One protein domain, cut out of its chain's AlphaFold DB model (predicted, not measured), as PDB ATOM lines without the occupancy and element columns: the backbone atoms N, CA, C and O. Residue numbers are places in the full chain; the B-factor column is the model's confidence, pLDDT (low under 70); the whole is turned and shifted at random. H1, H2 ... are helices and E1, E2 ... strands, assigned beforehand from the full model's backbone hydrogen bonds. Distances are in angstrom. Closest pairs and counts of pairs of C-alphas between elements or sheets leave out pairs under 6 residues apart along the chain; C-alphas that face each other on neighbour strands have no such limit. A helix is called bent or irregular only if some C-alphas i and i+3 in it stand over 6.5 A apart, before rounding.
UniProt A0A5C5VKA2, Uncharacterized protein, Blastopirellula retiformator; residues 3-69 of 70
ATOM      1  N   THR A   3       5.899  -3.638 171.824       93.12
ATOM      2  CA  THR A   3       5.071  -2.992 170.802       93.12
ATOM      3  C   THR A   3       3.893  -2.323 171.476       93.12
ATOM      4  O   THR A   3       3.364  -2.851 172.455       93.12
ATOM      5  N   PHE A   4       3.525  -1.145 170.996       93.19
ATOM      6  CA  PHE A   4       2.388  -0.401 171.513       93.19
ATOM      7  C   PHE A   4       1.792   0.462 170.410       93.19
ATOM      8  O   PHE A   4       2.475   0.883 169.476       93.19
ATOM      9  N   THR A   5       0.493   0.689 170.507       93.31
ATOM     10  CA  THR A   5      -0.243   1.569 169.605       93.31
ATOM     11  C   THR A   5      -0.060   3.013 170.054       93.31
ATOM     12  O   THR A   5      -0.196   3.308 171.241       93.31
ATOM     13  N   GLY A   6       0.240   3.905 169.117       89.06
ATOM     14  CA  GLY A   6       0.290   5.347 169.341       89.06
ATOM     15  C   GLY A   6      -0.469   6.104 168.257       89.06
ATOM     16  O   GLY A   6      -0.987   5.504 167.317       89.06
ATOM     17  N   GLU A   7      -0.501   7.425 168.372       90.88
ATOM     18  CA  GLU A   7      -1.026   8.321 167.341       90.88
ATOM     19  C   GLU A   7       0.139   9.055 166.675       90.88
ATOM     20  O   GLU A   7       0.937   9.727 167.330       90.88
ATOM     21  N   GLY A   8       0.276   8.862 165.367       84.69
ATOM     22  CA  GLY A   8       1.191   9.603 164.512       84.69
ATOM     23  C   GLY A   8       0.483  10.779 163.845       84.69
ATOM     24  O   GLY A   8      -0.705  11.022 164.052       84.69
ATOM     25  N   ARG A   9       1.212  11.500 162.989       82.94
ATOM     26  CA  ARG A   9       0.677  12.663 162.260       82.94
ATOM     27  C   ARG A   9      -0.559  12.328 161.414       82.94
ATOM     28  O   ARG A   9      -1.475  13.139 161.348       82.94
ATOM     29  N   ASP A  10      -0.569  11.146 160.802       86.75
ATOM     30  CA  ASP A  10      -1.589  10.722 159.834       86.75
ATOM     31  C   ASP A  10      -2.547   9.655 160.403       86.75
ATOM     32  O   ASP A  10      -3.249   8.981 159.651       86.75
ATOM     33  N   GLY A  11      -2.579   9.483 161.731       88.25
ATOM     34  CA  GLY A  11      -3.464   8.535 162.414       88.25
ATOM     35  C   GLY A  11      -2.724   7.477 163.244       88.25
ATOM     36  O   GLY A  11      -1.577   7.692 163.640       88.25
ATOM     37  N   PRO A  12      -3.370   6.343 163.565       91.31
ATOM     38  CA  PRO A  12      -2.806   5.346 164.466       91.31
ATOM     39  C   PRO A  12      -1.569   4.672 163.863       91.31
ATOM     40  O   PRO A  12      -1.569   4.224 162.717       91.31
ATOM     41  N   VAL A  13      -0.516   4.566 164.668       90.44
ATOM     42  CA  VAL A  13       0.783   3.994 164.296       90.44
ATOM     43  C   VAL A  13       1.190   2.912 165.287       90.44
ATOM     44  O   VAL A  13       0.906   2.990 166.483       90.44
ATOM     45  N   LEU A  14       1.890   1.893 164.791       91.81
ATOM     46  CA  LEU A  14       2.507   0.879 165.637       91.81
ATOM     47  C   LEU A  14       3.927   1.319 165.996       91.81
ATOM     48  O   LEU A  14       4.791   1.429 165.126       91.81
ATOM     49  N   LEU A  15       4.172   1.542 167.281       92.25
ATOM     50  CA  LEU A  15       5.482   1.904 167.801       92.25
ATOM     51  C   LEU A  15       6.205   0.648 168.292       92.25
ATOM     52  O   LEU A  15       5.631  -0.205 168.975       92.25
ATOM     53  N   ILE A  16       7.483   0.536 167.930       92.31
ATOM     54  CA  ILE A  16       8.353  -0.574 168.319       92.31
ATOM     55  C   ILE A  16       9.486  -0.017 169.172       92.31
ATOM     56  O   ILE A  16      10.341   0.720 168.686       92.31
ATOM     57  N   TYR A  17       9.528  -0.427 170.437       90.88
ATOM     58  CA  TYR A  17      10.642  -0.149 171.333       90.88
ATOM     59  C   TYR A  17      11.488  -1.406 171.523       90.88
ATOM     60  O   TYR A  17      11.004  -2.469 171.927       90.88
ATOM     61  N   MET A  18      12.778  -1.323 171.212       90.06
ATOM     62  CA  MET A  18      13.675  -2.464 171.341       90.06
ATOM     63  C   MET A  18      15.096  -2.049 171.696       90.06
ATOM     64  O   MET A  18      15.618  -1.051 171.213       90.06
ATOM     65  N   ASN A  19      15.757  -2.900 172.475       90.00
ATOM     66  CA  ASN A  19      17.181  -2.770 172.731       90.00
ATOM     67  C   ASN A  19      17.973  -3.357 171.560       90.00
ATOM     68  O   ASN A  19      17.661  -4.440 171.060       90.00
ATOM     69  N   CYS A  20      19.043  -2.675 171.154       87.00
ATOM     70  CA  CYS A  20      19.995  -3.206 170.187       87.00
ATOM     71  C   CYS A  20      21.434  -2.835 170.566       87.00
ATOM     72  O   CYS A  20      21.696  -1.833 171.229       87.00
ATOM     73  N   HIS A  21      22.402  -3.634 170.115       88.50
ATOM     74  CA  HIS A  21      23.800  -3.221 170.205       88.50
ATOM     75  C   HIS A  21      24.075  -2.095 169.209       88.50
ATOM     76  O   HIS A  21      23.792  -2.249 168.020       88.50
ATOM     77  N   ARG A  22      24.777  -1.042 169.647       86.44
ATOM     78  CA  ARG A  22      25.183   0.092 168.794       86.44
ATOM     79  C   ARG A  22      25.853  -0.338 167.482       86.44
ATOM     80  O   ARG A  22      25.555   0.213 166.432       86.44
ATOM     81  N   ARG A  23      26.700  -1.375 167.518       91.50
ATOM     82  CA  ARG A  23      27.366  -1.934 166.321       91.50
ATOM     83  C   ARG A  23      26.418  -2.588 165.306       91.50
ATOM     84  O   ARG A  23      26.784  -2.732 164.149       91.50
ATOM     85  N   LYS A  24      25.224  -3.016 165.732       93.19
ATOM     86  CA  LYS A  24      24.201  -3.636 164.873       93.19
ATOM     87  C   LYS A  24      23.134  -2.641 164.406       93.19
ATOM     88  O   LYS A  24      22.431  -2.953 163.451       93.19
ATOM     89  N   LEU A  25      23.044  -1.464 165.033       91.94
ATOM     90  CA  LEU A  25      22.038  -0.441 164.740       91.94
ATOM     91  C   LEU A  25      21.990  -0.082 163.250       91.94
ATOM     92  O   LEU A  25      20.924  -0.115 162.661       91.94
ATOM     93  N   GLN A  26      23.141   0.177 162.625       93.44
ATOM     94  CA  GLN A  26      23.200   0.570 161.210       93.44
ATOM     95  C   GLN A  26      22.620  -0.493 160.270       93.44
ATOM     96  O   GLN A  26      21.862  -0.183 159.358       93.44
ATOM     97  N   ARG A  27      22.922  -1.771 160.527       95.25
ATOM     98  CA  ARG A  27      22.354  -2.881 159.753       95.25
ATOM     99  C   ARG A  27      20.844  -2.989 159.962       95.25
ATOM    100  O   ARG A  27      20.130  -3.271 159.009       95.25
ATOM    101  N   LEU A  28      20.377  -2.787 161.191       93.19
ATOM    102  CA  LEU A  28      18.955  -2.846 161.525       93.19
ATOM    103  C   LEU A  28      18.185  -1.710 160.850       93.19
ATOM    104  O   LEU A  28      17.182  -1.980 160.201       93.19
ATOM    105  N   LEU A  29      18.688  -0.477 160.948       93.00
ATOM    106  CA  LEU A  29      18.091   0.687 160.295       93.00
ATOM    107  C   LEU A  29      18.011   0.486 158.790       93.00
ATOM    108  O   LEU A  29      16.945   0.697 158.238       93.00
ATOM    109  N   LYS A  30      19.076  -0.025 158.160       94.88
ATOM    110  CA  LYS A  30      19.057  -0.355 156.732       94.88
ATOM    111  C   LYS A  30      17.926  -1.324 156.378       94.88
ATOM    112  O   LYS A  30      17.132  -1.038 155.498       94.88
ATOM    113  N   ILE A  31      17.817  -2.440 157.103       94.44
ATOM    114  CA  ILE A  31      16.741  -3.416 156.870       94.44
ATOM    115  C   ILE A  31      15.367  -2.757 157.058       94.44
ATOM    116  O   ILE A  31      14.468  -2.986 156.255       94.44
ATOM    117  N   ALA A  32      15.193  -1.936 158.093       92.81
ATOM    118  CA  ALA A  32      13.923  -1.273 158.366       92.81
ATOM    119  C   ALA A  32      13.553  -0.255 157.275       92.81
ATOM    120  O   ALA A  32      12.428  -0.287 156.784       92.81
ATOM    121  N   THR A  33      14.492   0.591 156.851       93.69
ATOM    122  CA  THR A  33      14.264   1.604 155.811       93.69
ATOM    123  C   THR A  33      14.062   0.989 154.431       93.69
ATOM    124  O   THR A  33      13.255   1.503 153.662       93.69
ATOM    125  N   ASP A  34      14.740  -0.124 154.129       96.06
ATOM    126  CA  ASP A  34      14.577  -0.846 152.860       96.06
ATOM    127  C   ASP A  34      13.161  -1.447 152.736       96.06
ATOM    128  O   ASP A  34      12.607  -1.505 151.641       96.06
ATOM    129  N   ASN A  35      12.558  -1.874 153.854       94.19
ATOM    130  CA  ASN A  35      11.199  -2.434 153.875       94.19
ATOM    131  C   ASN A  35      10.105  -1.368 154.055       94.19
ATOM    132  O   ASN A  35       8.985  -1.554 153.583       94.19
ATOM    133  N   ALA A  36      10.405  -0.268 154.747       90.38
ATOM    134  CA  ALA A  36       9.453   0.794 155.053       90.38
ATOM    135  C   ALA A  36      10.132   2.175 154.945       90.38
ATOM    136  O   ALA A  36      10.632   2.700 155.940       90.38
ATOM    137  N   PRO A  37      10.118   2.810 153.757       88.94
ATOM    138  CA  PRO A  37      10.784   4.098 153.537       88.94
ATOM    139  C   PRO A  37      10.213   5.258 154.364       88.94
ATOM    140  O   PRO A  37      10.914   6.226 154.639       88.94
ATOM    141  N   ALA A  38       8.944   5.163 154.771       87.75
ATOM    142  CA  ALA A  38       8.271   6.156 155.611       87.75
ATOM    143  C   ALA A  38       8.527   5.958 157.119       87.75
ATOM    144  O   ALA A  38       7.967   6.681 157.943       87.75
ATOM    145  N   LEU A  39       9.335   4.961 157.499       89.00
ATOM    146  CA  LEU A  39       9.632   4.668 158.895       89.00
ATOM    147  C   LEU A  39      10.459   5.795 159.521       89.00
ATOM    148  O   LEU A  39      11.548   6.129 159.061       89.00
ATOM    149  N   TYR A  40       9.958   6.330 160.627       88.56
ATOM    150  CA  TYR A  40      10.693   7.231 161.501       88.56
ATOM    151  C   TYR A  40      11.194   6.465 162.725       88.56
ATOM    152  O   TYR A  40      10.585   5.494 163.176       88.56
ATOM    153  N   TYR A  41      12.332   6.891 163.264       90.81
ATOM    154  CA  TYR A  41      12.939   6.251 164.421       90.81
ATOM    155  C   TYR A  41      13.656   7.269 165.302       90.81
ATOM    156  O   TYR A  41      14.114   8.320 164.849       90.81
ATOM    157  N   THR A  42      13.808   6.917 166.572       89.69
ATOM    158  CA  THR A  42      14.629   7.653 167.530       89.69
ATOM    159  C   THR A  42      15.541   6.658 168.230       89.69
ATOM    160  O   THR A  42      15.146   5.528 168.510       89.69
ATOM    161  N   VAL A  43      16.794   7.049 168.454       88.69
ATOM    162  CA  VAL A  43      17.788   6.205 169.120       88.69
ATOM    163  C   VAL A  43      18.128   6.851 170.445       88.69
ATOM    164  O   VAL A  43      18.803   7.876 170.479       88.69
ATOM    165  N   GLU A  44      17.691   6.224 171.527       82.44
ATOM    166  CA  GLU A  44      18.031   6.660 172.874       82.44
ATOM    167  C   GLU A  44      19.237   5.864 173.389       82.44
ATOM    168  O   GLU A  44      19.186   4.632 173.479       82.44
ATOM    169  N   PRO A  45      20.361   6.527 173.705       74.31
ATOM    170  CA  PRO A  45      21.464   5.852 174.356       74.31
ATOM    171  C   PRO A  45      21.065   5.421 175.770       74.31
ATOM    172  O   PRO A  45      20.634   6.226 176.583       74.31
ATOM    173  N   VAL A  46      21.287   4.150 176.105       65.44
ATOM    174  CA  VAL A  46      20.960   3.602 177.438       65.44
ATOM    175  C   VAL A  46      21.652   4.376 178.573       65.44
ATOM    176  O   VAL A  46      21.087   4.532 179.648       65.44
ATOM    177  N   TYR A  47      22.850   4.914 178.322       63.06
ATOM    178  CA  TYR A  47      23.603   5.705 179.299       63.06
ATOM    179  C   TYR A  47      23.014   7.104 179.558       63.06
ATOM    180  O   TYR A  47      23.378   7.728 180.547       63.06
ATOM    181  N   SER A  48      22.130   7.633 178.700       60.66
ATOM    182  CA  SER A  48      21.560   8.974 178.913       60.66
ATOM    183  C   SER A  48      20.351   8.987 179.848       60.66
ATOM    184  O   SER A  48      19.957  10.059 180.282       60.66
ATOM    185  N   HIS A  49      19.772   7.822 180.161       56.25
ATOM    186  CA  HIS A  49      18.546   7.710 180.967       56.25
ATOM    187  C   HIS A  49      18.675   6.759 182.161       56.25
ATOM    188  O   HIS A  49      17.701   6.511 182.865       56.25
ATOM    189  N   ASN A  50      19.856   6.181 182.376       53.81
ATOM    190  CA  ASN A  50      20.054   5.158 183.390       53.81
ATOM    191  C   ASN A  50      21.239   5.547 184.276       53.81
ATOM    192  O   ASN A  50      22.364   5.089 184.064       53.81
ATOM    193  N   ASP A  51      20.980   6.412 185.263       56.56
ATOM    194  CA  ASP A  51      21.982   6.858 186.244       56.56
ATOM    195  C   ASP A  51      22.673   5.675 186.944       56.56
ATOM    196  O   ASP A  51      23.862   5.741 187.241       56.56
ATOM    197  N   GLY A  52      21.977   4.543 187.110       57.88
ATOM    198  CA  GLY A  52      22.545   3.315 187.675       57.88
ATOM    199  C   GLY A  52      23.496   2.544 186.746       57.88
ATOM    200  O   GLY A  52      24.296   1.745 187.227       57.88
ATOM    201  N   LEU A  53      23.441   2.773 185.429       53.91
ATOM    202  CA  LEU A  53      24.362   2.178 184.445       53.91
ATOM    203  C   LEU A  53      25.488   3.132 184.028       53.91
ATOM    204  O   LEU A  53      26.430   2.696 183.364       53.91
ATOM    205  N   ASN A  54      25.447   4.391 184.470       54.50
ATOM    206  CA  ASN A  54      26.575   5.325 184.434       54.50
ATOM    207  C   ASN A  54      27.593   5.019 185.543       54.50
ATOM    208  O   ASN A  54      28.152   5.917 186.170       54.50
ATOM    209  N   LEU A  55      27.862   3.737 185.792       58.53
ATOM    210  CA  LEU A  55      28.965   3.352 186.656       58.53
ATOM    211  C   LEU A  55      30.267   3.718 185.934       58.53
ATOM    212  O   LEU A  55      30.493   3.238 184.814       58.53
ATOM    213  N   PRO A  56      31.131   4.559 186.531       60.06
ATOM    214  CA  PRO A  56      32.456   4.764 185.984       60.06
ATOM    215  C   PRO A  56      33.128   3.396 185.878       60.06
ATOM    216  O   PRO A  56      33.084   2.589 186.808       60.06
ATOM    217  N   LEU A  57      33.715   3.116 184.713       60.31
ATOM    218  CA  LEU A  57      34.496   1.900 184.515       60.31
ATOM    219  C   LEU A  57      35.515   1.807 185.665       60.31
ATOM    220  O   LEU A  57      36.226   2.789 185.898       60.31
ATOM    221  N   PRO A  58      35.620   0.666 186.373       63.31
ATOM    222  CA  PRO A  58      36.446   0.558 187.581       63.31
ATOM    223  C   PRO A  58      37.939   0.811 187.317       63.31
ATOM    224  O   PRO A  58      38.717   1.037 188.237       63.31
ATOM    225  N   HIS A  59      38.352   0.791 186.049       63.06
ATOM    226  CA  HIS A  59      39.719   0.996 185.603       63.06
ATOM    227  C   HIS A  59      39.752   1.732 184.257       63.06
ATOM    228  O   HIS A  59      38.899   1.520 183.389       63.06
ATOM    229  N   ARG A  60      40.777   2.574 184.066       63.03
ATOM    230  CA  ARG A  60      41.006   3.356 182.839       63.03
ATOM    231  C   ARG A  60      41.091   2.435 181.620       63.03
ATOM    232  O   ARG A  60      42.071   1.717 181.442       63.03
ATOM    233  N   THR A  61      40.092   2.481 180.743       67.50
ATOM    234  CA  THR A  61      40.124   1.726 179.485       67.50
ATOM    235  C   THR A  61      40.915   2.493 178.431       67.50
ATOM    236  O   THR A  61      40.367   3.275 177.652       67.50
ATOM    237  N   GLY A  62      42.224   2.256 178.412       66.62
ATOM    238  CA  GLY A  62      43.126   2.738 177.371       66.62
ATOM    239  C   GLY A  62      43.604   4.184 177.537       66.62
ATOM    240  O   GLY A  62      43.106   4.977 178.328       66.62
ATOM    241  N   TRP A  63      44.604   4.525 176.734       73.62
ATOM    242  CA  TRP A  63      45.377   5.771 176.761       73.62
ATOM    243  C   TRP A  63      44.523   6.998 176.407       73.62
ATOM    244  O   TRP A  63      44.728   8.082 176.943       73.62
ATOM    245  N   ARG A  64      43.472   6.814 175.599       64.25
ATOM    246  CA  ARG A  64      42.477   7.858 175.298       64.25
ATOM    247  C   ARG A  64      41.654   8.298 176.512       64.25
ATOM    248  O   ARG A  64      41.207   9.439 176.540       64.25
ATOM    249  N   ALA A  65      41.452   7.425 177.500       68.00
ATOM    250  CA  ALA A  65      40.712   7.778 178.713       68.00
ATOM    251  C   ALA A  65      41.513   8.728 179.620       68.00
ATOM    252  O   ALA A  65      40.921   9.514 180.347       68.00
ATOM    253  N   PHE A  66      42.847   8.691 179.541       67.81
ATOM    254  CA  PHE A  66      43.731   9.576 180.301       67.81
ATOM    255  C   PHE A  66      43.639  11.034 179.826       67.81
ATOM    256  O   PHE A  66      43.566  11.945 180.638       67.81
ATOM    257  N   LEU A  67      43.578  11.243 178.507       64.69
ATOM    258  CA  LEU A  67      43.543  12.573 177.886       64.69
ATOM    259  C   LEU A  67      42.209  13.308 178.065       64.69
ATOM    260  O   LEU A  67      42.152  14.517 177.899       64.69
ATOM    261  N   LYS A  68      41.127  12.588 178.378       60.38
ATOM    262  CA  LYS A  68      39.778  13.158 178.504       60.38
ATOM    263  C   LYS A  68      39.482  13.723 179.907       60.38
ATOM    264  O   LYS A  68      38.358  14.141 180.152       60.38
ATOM    265  N   MET A  69      40.450  13.653 180.826       55.72
ATOM    266  CA  MET A  69      40.320  14.022 182.246       55.72
ATOM    267  C   MET A  69      41.058  15.320 182.637       55.72
ATOM    268  O   MET A  69      41.052  15.651 183.821       55.72
TER     269      MET A  69
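This is residues 3 to 69 of the 70 residues of an uncharacterized protein of Blastopirellula retiformator (UniProt A0A5C5VKA2). This is an open, drawn-out model: a small hairpin of two strands, E1 and E2, forms one end, one longer helix, H1, follows it, and the chain then folds back past H1 and runs on as a thin arm to the short helix H2 at the far end. Residues 48 to 53 and residues 56 to 69, of which 63 to 67 belong to H2, stick out from the rest. The printed part has 67 residues, with two named strands and two named helices in the order E1, E2, H1, H2, and the strands form one antiparallel sheet of order E1 - E2. The class is mixed, helices and strands, though under half of the residues, 32 of 67, are in named elements. The whole is extended, with a radius of gyration of the C-alphas of 17.4 A, and elongated, spanning 50 by 25 by 17 A.

Start at the first printed residue, where E1, residues 3 to 8, and E2, residues 11 to 17, make a hairpin with a tight link of 2 residues. They are antiparallel neighbours, with 142 degrees between their N-to-C directions. Look at C-alphas 3 and 16, which face each other at 4.8 A, and then at C-alphas 7 and 12, which face each other at 4.5 A. Across the pair, N 6 and O 13 are within hydrogen-bond range at 2.9 A, and N 13 and O 6 at 2.8 A. Go on over 4 residues, a tight link, to H1, residues 22 to 35, which is apart from E1. A long link of 27 residues then brings you to H2, residues 63 to 67. H2 is apart from E1, from E2 and from H1. In the helix backbones, 8 of 10 O i to N i+4 pairs of H1 are within hydrogen-bond range; in H2 this is 0 of 1, beside 1 of 2 O i to N i+3 pairs.

Find C-alpha 3 at (5.071, -2.992, 170.802); from there E1 runs 14.6 A to the C-alpha of Gly 8. E2 begins at Gly 11, with its C-alpha at (-3.464, 8.535, 162.414), and runs 18.8 A to Tyr 17. H1 begins at Arg 22, with its C-alpha at (25.183, 0.092, 168.794), and measures 20.6 A to the C-alpha of Asn 35. H1 is irregular: its C-alphas 23 and 26 are 7.1 A apart. H2 goes from Trp 63 to Leu 67, 7.1 A between these C-alphas, and ends with C-alpha 67 at (43.543, 12.573, 177.886).

Look for the two C-alphas farthest apart at Gly 11 and Trp 63; they are 51.0 A apart. From the first to the last printed C-alpha, Thr 3 to Met 69, it is 40.8 A. Residues 48 to 53 and 56 to 69 stand free; the body without them has 47 residues, spans 40 by 25 by 15 A and has a radius of gyration of 12.7 A. The long link is that from H1 to H2, residues 36 to 62, a stretch with no named element. The printed part has no cut; it begins at residue 3 and ends at residue 69 of a full chain of 70 residues. The mean pLDDT of the printed part is 80.0. In the B-factor column you will find 23 residues under 70, namely residues 46 to 62 and 64 to 69, while the mean is 93 in H1 and 68 in H2.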